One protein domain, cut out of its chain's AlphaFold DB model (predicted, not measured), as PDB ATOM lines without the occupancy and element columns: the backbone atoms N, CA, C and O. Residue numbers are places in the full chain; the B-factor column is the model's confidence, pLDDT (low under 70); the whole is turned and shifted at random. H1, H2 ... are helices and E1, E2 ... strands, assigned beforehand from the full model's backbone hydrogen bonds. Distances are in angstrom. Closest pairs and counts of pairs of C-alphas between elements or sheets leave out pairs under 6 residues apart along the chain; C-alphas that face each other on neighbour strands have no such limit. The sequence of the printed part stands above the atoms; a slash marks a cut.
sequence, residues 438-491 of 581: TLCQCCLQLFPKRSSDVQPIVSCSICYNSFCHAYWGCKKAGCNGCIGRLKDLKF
ATOM      1  N   THR A 438     -83.826  46.576  -0.643       75.44
ATOM      2  CA  THR A 438     -84.134  47.014  -2.002       75.44
ATOM      3  C   THR A 438     -82.988  47.859  -2.541       75.44
ATOM      4  O   THR A 438     -82.278  48.525  -1.787       75.44
ATOM      5  N   LEU A 439     -82.778  47.814  -3.854       75.44
ATOM      6  CA  LEU A 439     -81.746  48.584  -4.535       75.44
ATOM      7  C   LEU A 439     -82.278  49.971  -4.905       75.44
ATOM      8  O   LEU A 439     -83.332  50.090  -5.529       75.44
ATOM      9  N   CYS A 440     -81.541  51.025  -4.561       80.62
ATOM     10  CA  CYS A 440     -81.837  52.360  -5.066       80.62
ATOM     11  C   CYS A 440     -81.463  52.459  -6.549       80.62
ATOM     12  O   CYS A 440     -80.293  52.335  -6.897       80.62
ATOM     13  N   GLN A 441     -82.414  52.780  -7.424       81.00
ATOM     14  CA  GLN A 441     -82.162  52.892  -8.865       81.00
ATOM     15  C   GLN A 441     -81.301  54.112  -9.238       81.00
ATOM     16  O   GLN A 441     -80.764  54.190 -10.342       81.00
ATOM     17  N   CYS A 442     -81.130  55.066  -8.319       81.50
ATOM     18  CA  CYS A 442     -80.230  56.198  -8.513       81.50
ATOM     19  C   CYS A 442     -78.775  55.835  -8.188       81.50
ATOM     20  O   CYS A 442     -77.910  55.937  -9.064       81.50
ATOM     21  N   CYS A 443     -78.496  55.435  -6.942       80.62
ATOM     22  CA  CYS A 443     -77.137  55.230  -6.425       80.62
ATOM     23  C   CYS A 443     -76.676  53.774  -6.377       80.62
ATOM     24  O   CYS A 443     -75.523  53.528  -6.044       80.62
ATOM     25  N   LEU A 444     -77.563  52.828  -6.688       79.62
ATOM     26  CA  LEU A 444     -77.315  51.384  -6.638       79.62
ATOM     27  C   LEU A 444     -76.904  50.871  -5.250       79.62
ATOM     28  O   LEU A 444     -76.335  49.791  -5.123       79.62
ATOM     29  N   GLN A 445     -77.222  51.626  -4.200       78.25
ATOM     30  CA  GLN A 445     -77.000  51.210  -2.823       78.25
ATOM     31  C   GLN A 445     -78.224  50.469  -2.284       78.25
ATOM     32  O   GLN A 445     -79.365  50.870  -2.545       78.25
ATOM     33  N   LEU A 446     -77.982  49.410  -1.511       80.81
ATOM     34  CA  LEU A 446     -79.032  48.690  -0.801       80.81
ATOM     35  C   LEU A 446     -79.544  49.504   0.394       80.81
ATOM     36  O   LEU A 446     -78.758  50.041   1.178       80.81
ATOM     37  N   PHE A 447     -80.863  49.554   0.550       81.81
ATOM     38  CA  PHE A 447     -81.538  50.139   1.707       81.81
ATOM     39  C   PHE A 447     -82.679  49.224   2.185       81.81
ATOM     40  O   PHE A 447     -83.194  48.432   1.386       81.81
ATOM     41  N   PRO A 448     -83.053  49.255   3.474       82.19
ATOM     42  CA  PRO A 448     -84.027  48.318   4.027       82.19
ATOM     43  C   PRO A 448     -85.436  48.577   3.493       82.19
ATOM     44  O   PRO A 448     -85.890  49.716   3.412       82.19
ATOM     45  N   LYS A 449     -86.162  47.505   3.182       75.62
ATOM     46  CA  LYS A 449     -87.612  47.540   2.991       75.62
ATOM     47  C   LYS A 449     -88.257  47.305   4.348       75.62
ATOM     48  O   LYS A 449     -88.173  46.192   4.867       75.62
ATOM     49  N   ARG A 450     -88.870  48.327   4.936       71.94
ATOM     50  CA  ARG A 450     -89.597  48.184   6.202       71.94
ATOM     51  C   ARG A 450     -91.051  47.793   5.877       71.94
ATOM     52  O   ARG A 450     -91.481  47.845   4.721       71.94
ATOM     53  N   SER A 451     -91.819  47.345   6.863       57.34
ATOM     54  CA  SER A 451     -93.238  46.973   6.701       57.34
ATOM     55  C   SER A 451     -94.195  47.834   7.529       57.34
ATOM     56  O   SER A 451     -95.385  47.558   7.547       57.34
ATOM     57  N   SER A 452     -93.685  48.854   8.221       54.41
ATOM     58  CA  SER A 452     -94.460  49.721   9.112       54.41
ATOM     59  C   SER A 452     -95.184  50.841   8.359       54.41
ATOM     60  O   SER A 452     -94.637  51.369   7.385       54.41
ATOM     61  N   ASP A 453     -96.347  51.247   8.878       50.03
ATOM     62  CA  ASP A 453     -97.244  52.289   8.342       50.03
ATOM     63  C   ASP A 453     -96.634  53.708   8.295       50.03
ATOM     64  O   ASP A 453     -97.189  54.606   7.671       50.03
ATOM     65  N   VAL A 454     -95.454  53.914   8.892       57.38
ATOM     66  CA  VAL A 454     -94.760  55.218   8.995       57.38
ATOM     67  C   VAL A 454     -93.552  55.312   8.046       57.38
ATOM     68  O   VAL A 454     -92.553  55.964   8.332       57.38
ATOM     69  N   GLN A 455     -93.562  54.594   6.921       64.19
ATOM     70  CA  GLN A 455     -92.408  54.607   6.020       64.19
ATOM     71  C   GLN A 455     -92.352  55.831   5.107       64.19
ATOM     72  O   GLN A 455     -93.369  56.203   4.514       64.19
ATOM     73  N   PRO A 456     -91.149  56.393   4.886       68.00
ATOM     74  CA  PRO A 456     -90.961  57.383   3.843       68.00
ATOM     75  C   PRO A 456     -91.274  56.781   2.469       68.00
ATOM     76  O   PRO A 456     -91.082  55.587   2.219       68.00
ATOM     77  N   ILE A 457     -91.753  57.619   1.548       71.56
ATOM     78  CA  ILE A 457     -92.089  57.205   0.181       71.56
ATOM     79  C   ILE A 457     -90.793  56.859  -0.557       71.56
ATOM     80  O   ILE A 457     -90.096  57.727  -1.077       71.56
ATOM     81  N   VAL A 458     -90.470  55.568  -0.603       78.12
ATOM     82  CA  VAL A 458     -89.249  55.049  -1.241       78.12
ATOM     83  C   VAL A 458     -89.475  54.530  -2.656       78.12
ATOM     84  O   VAL A 458     -88.521  54.167  -3.335       78.12
ATOM     85  N   SER A 459     -90.722  54.492  -3.129       75.19
ATOM     86  CA  SER A 459     -91.077  54.057  -4.483       75.19
ATOM     87  C   SER A 459     -91.795  55.160  -5.247       75.19
ATOM     88  O   SER A 459     -92.709  55.792  -4.721       75.19
ATOM     89  N   CYS A 460     -91.435  55.352  -6.515       73.06
ATOM     90  CA  CYS A 460     -92.144  56.281  -7.392       73.06
ATOM     91  C   CYS A 460     -93.567  55.779  -7.695       73.06
ATOM     92  O   CYS A 460     -93.740  54.640  -8.120       73.06
ATOM     93  N   SER A 461     -94.581  56.637  -7.564       67.12
ATOM     94  CA  SER A 461     -95.985  56.298  -7.865       67.12
ATOM     95  C   SER A 461     -96.269  56.050  -9.354       67.12
ATOM     96  O   SER A 461     -97.296  55.464  -9.694       67.12
ATOM     97  N   ILE A 462     -95.366  56.488 -10.238       62.00
ATOM     98  CA  ILE A 462     -95.506  56.385 -11.696       62.00
ATOM     99  C   ILE A 462     -94.748  55.168 -12.234       62.00
ATOM    100  O   ILE A 462     -95.325  54.344 -12.939       62.00
ATOM    101  N   CYS A 463     -93.447  55.066 -11.936       55.94
ATOM    102  CA  CYS A 463     -92.585  54.020 -12.498       55.94
ATOM    103  C   CYS A 463     -92.293  52.864 -11.534       55.94
ATOM    104  O   CYS A 463     -91.666  51.894 -11.947       55.94
ATOM    105  N   TYR A 464     -92.716  52.962 -10.268       58.34
ATOM    106  CA  TYR A 464     -92.547  51.945  -9.217       58.34
ATOM    107  C   TYR A 464     -91.097  51.591  -8.854       58.34
ATOM    108  O   TYR A 464     -90.863  50.773  -7.964       58.34
ATOM    109  N   ASN A 465     -90.114  52.248  -9.475       66.25
ATOM    110  CA  ASN A 465     -88.714  52.110  -9.102       66.25
ATOM    111  C   ASN A 465     -88.470  52.635  -7.689       66.25
ATOM    112  O   ASN A 465     -89.129  53.568  -7.220       66.25
ATOM    113  N   SER A 466     -87.501  52.004  -7.034       77.81
ATOM    114  CA  SER A 466     -87.156  52.254  -5.642       77.81
ATOM    115  C   SER A 466     -85.961  53.193  -5.520       77.81
ATOM    116  O   SER A 466     -84.987  53.092  -6.268       77.81
ATOM    117  N   PHE A 467     -86.026  54.105  -4.560       85.31
ATOM    118  CA  PHE A 467     -85.090  55.201  -4.373       85.31
ATOM    119  C   PHE A 467     -84.901  55.469  -2.881       85.31
ATOM    120  O   PHE A 467     -85.858  55.499  -2.115       85.31
ATOM    121  N   CYS A 468     -83.658  55.689  -2.462       87.75
ATOM    122  CA  CYS A 468     -83.321  55.791  -1.042       87.75
ATOM    123  C   CYS A 468     -83.373  57.218  -0.475       87.75
ATOM    124  O   CYS A 468     -83.090  57.407   0.703       87.75
ATOM    125  N   HIS A 469     -83.673  58.239  -1.290       90.44
ATOM    126  CA  HIS A 469     -83.492  59.627  -0.852       90.44
ATOM    127  C   HIS A 469     -84.425  60.024   0.292       90.44
ATOM    128  O   HIS A 469     -83.936  60.528   1.292       90.44
ATOM    129  N   ALA A 470     -85.720  59.721   0.193       87.75
ATOM    130  CA  ALA A 470     -86.661  59.976   1.284       87.75
ATOM    131  C   ALA A 470     -86.395  59.105   2.526       87.75
ATOM    132  O   ALA A 470     -86.921  59.400   3.589       87.75
ATOM    133  N   TYR A 471     -85.608  58.033   2.390       87.44
ATOM    134  CA  TYR A 471     -85.275  57.145   3.498       87.44
ATOM    135  C   TYR A 471     -84.129  57.691   4.357       87.44
ATOM    136  O   TYR A 471     -84.263  57.736   5.565       87.44
ATOM    137  N   TRP A 472     -83.011  58.102   3.746       88.31
ATOM    138  CA  TRP A 472     -81.814  58.554   4.491       88.31
ATOM    139  C   TRP A 472     -80.935  59.560   3.727       88.31
ATOM    140  O   TRP A 472     -79.743  59.708   3.993       88.31
ATOM    141  N   GLY A 473     -81.473  60.186   2.679       88.94
ATOM    142  CA  GLY A 473     -80.707  61.053   1.787       88.94
ATOM    143  C   GLY A 473     -79.760  60.276   0.862       88.94
ATOM    144  O   GLY A 473     -78.771  59.659   1.257       88.94
ATOM    145  N   CYS A 474     -80.038  60.318  -0.439       89.75
ATOM    146  CA  CYS A 474     -79.184  59.672  -1.432       89.75
ATOM    147  C   CYS A 474     -77.849  60.422  -1.556       89.75
ATOM    148  O   CYS A 474     -77.845  61.591  -1.922       89.75
ATOM    149  N   LYS A 475     -76.721  59.745  -1.303       85.81
ATOM    150  CA  LYS A 475     -75.373  60.352  -1.327       85.81
ATOM    151  C   LYS A 475     -74.644  60.231  -2.677       85.81
ATOM    152  O   LYS A 475     -73.429  60.385  -2.733       85.81
ATOM    153  N   LYS A 476     -75.342  59.898  -3.769       86.06
ATOM    154  CA  LYS A 476     -74.710  59.849  -5.099       86.06
ATOM    155  C   LYS A 476     -74.356  61.267  -5.543       86.06
ATOM    156  O   LYS A 476     -75.228  62.130  -5.538       86.06
ATOM    157  N   ALA A 477     -73.120  61.474  -5.995       82.75
ATOM    158  CA  ALA A 477     -72.706  62.734  -6.606       82.75
ATOM    159  C   ALA A 477     -73.665  63.135  -7.747       82.75
ATOM    160  O   ALA A 477     -74.011  62.310  -8.597       82.75
ATOM    161  N   GLY A 478     -74.134  64.385  -7.730       80.06
ATOM    162  CA  GLY A 478     -75.110  64.911  -8.694       80.06
ATOM    163  C   GLY A 478     -76.571  64.491  -8.460       80.06
ATOM    164  O   GLY A 478     -77.428  64.807  -9.281       80.06
ATOM    165  N   CYS A 479     -76.895  63.781  -7.372       85.38
ATOM    166  CA  CYS A 479     -78.282  63.496  -7.008       85.38
ATOM    167  C   CYS A 479     -78.905  64.670  -6.238       85.38
ATOM    168  O   CYS A 479     -78.485  64.960  -5.124       85.38
ATOM    169  N   ASN A 480     -79.967  65.270  -6.782       82.62
ATOM    170  CA  ASN A 480     -80.691  66.386  -6.144       82.62
ATOM    171  C   ASN A 480     -81.900  65.947  -5.300       82.62
ATOM    172  O   ASN A 480     -82.729  66.773  -4.938       82.62
ATOM    173  N   GLY A 481     -82.048  64.643  -5.045       88.06
ATOM    174  CA  GLY A 481     -83.294  64.083  -4.519       88.06
ATOM    175  C   GLY A 481     -83.912  63.055  -5.446       88.06
ATOM    176  O   GLY A 481     -84.818  63.371  -6.204       88.06
ATOM    177  N   CYS A 482     -83.439  61.802  -5.418       85.94
ATOM    178  CA  CYS A 482     -83.947  60.789  -6.354       85.94
ATOM    179  C   CYS A 482     -85.387  60.323  -6.087       85.94
ATOM    180  O   CYS A 482     -85.935  59.587  -6.904       85.94
ATOM    181  N   ILE A 483     -85.999  60.748  -4.979       88.38
ATOM    182  CA  ILE A 483     -87.430  60.594  -4.707       88.38
ATOM    183  C   ILE A 483     -87.886  61.666  -3.715       88.38
ATOM    184  O   ILE A 483     -87.134  62.030  -2.811       88.38
ATOM    185  N   GLY A 484     -89.114  62.143  -3.895       86.00
ATOM    186  CA  GLY A 484     -89.776  63.149  -3.072       86.00
ATOM    187  C   GLY A 484     -91.209  63.365  -3.560       86.00
ATOM    188  O   GLY A 484     -91.610  62.787  -4.579       86.00
ATOM    189  N   ARG A 485     -91.999  64.186  -2.855       84.75
ATOM    190  CA  ARG A 485     -93.281  64.653  -3.411       84.75
ATOM    191  C   ARG A 485     -92.976  65.539  -4.615       84.75
ATOM    192  O   ARG A 485     -91.981  66.252  -4.599       84.75
ATOM    193  N   LEU A 486     -93.841  65.528  -5.631       83.12
ATOM    194  CA  LEU A 486     -93.614  66.276  -6.874       83.12
ATOM    195  C   LEU A 486     -93.274  67.757  -6.614       83.12
ATOM    196  O   LEU A 486     -92.317  68.270  -7.181       83.12
ATOM    197  N   LYS A 487     -94.002  68.402  -5.694       81.50
ATOM    198  CA  LYS A 487     -93.775  69.798  -5.288       81.50
ATOM    199  C   LYS A 487     -92.429  70.061  -4.594       81.50
ATOM    200  O   LYS A 487     -91.928  71.170  -4.676       81.50
ATOM    201  N   ASP A 488     -91.847  69.047  -3.956       83.00
ATOM    202  CA  ASP A 488     -90.630  69.169  -3.143       83.00
ATOM    203  C   ASP A 488     -89.371  68.740  -3.931       83.00
ATOM    204  O   ASP A 488     -88.260  68.743  -3.398       83.00
ATOM    205  N   LEU A 489     -89.529  68.325  -5.197       82.38
ATOM    206  CA  LEU A 489     -88.407  67.969  -6.061       82.38
ATOM    207  C   LEU A 489     -87.617  69.216  -6.458       82.38
ATOM    208  O   LEU A 489     -88.182  70.210  -6.910       82.38
ATOM    209  N   LYS A 490     -86.292  69.120  -6.340       79.62
ATOM    210  CA  LYS A 490     -85.358  70.176  -6.731       79.62
ATOM    211  C   LYS A 490     -84.784  69.888  -8.114       79.62
ATOM    212  O   LYS A 490     -84.297  68.784  -8.378       79.62
ATOM    213  N   PHE A 491     -84.802  70.895  -8.979       80.75
ATOM    214  CA  PHE A 491     -84.283  70.812 -10.340       80.75
ATOM    215  C   PHE A 491     -83.102  71.763 -10.496       80.75
ATOM    216  O   PHE A 491     -83.135  72.885 -10.013       80.75
TER     217      PHE A 491
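Overview. This is residues 438 to 491 of the 581 residues of the protein "Checkpoint with forkhead and RING finger domains protein" of Dimorphilus gyrociliatus (UniProt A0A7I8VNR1). There is little regular structure here: a small body of wide loops, with one short helix, H1, among them and one short strand, E1, towards one side. The printed part has 54 residues, of which the named elements, E1 then H1, hold only 7; the class is mixed. It is compact, with a radius of gyration of the C-alphas of 10.5 A, and rounded, spanning 30 by 24 by 19 A.

Along the chain. H1 is residues 469 to 472, 5.7 A from first to last C-alpha, ending at C-alpha 472 (-81.814, 58.554, 4.491). E1 is residues 446 to 448, 7.0 A long, beginning at C-alpha 446 (-79.032, 48.690, -0.801).

Arrangement. H1 and E1 are only just apart, their closest C-alphas 8.1 A from each other. E1 pairs with no named strand, but its residues 446 to 447 pair antiparallel with residues 438 to 439. H1 is too short for an O i to N i+4 pair; its one O i to N i+3 pair is not within hydrogen-bond range.

Size, cuts and confidence. The C-alphas farthest apart, of Asp 453 and Gly 478, are 30.7 A apart. The printed part has no cut. E1 to H1 is a long link of 20 residues. Residues 451 to 456 and 461 to 465 have pLDDT under 70.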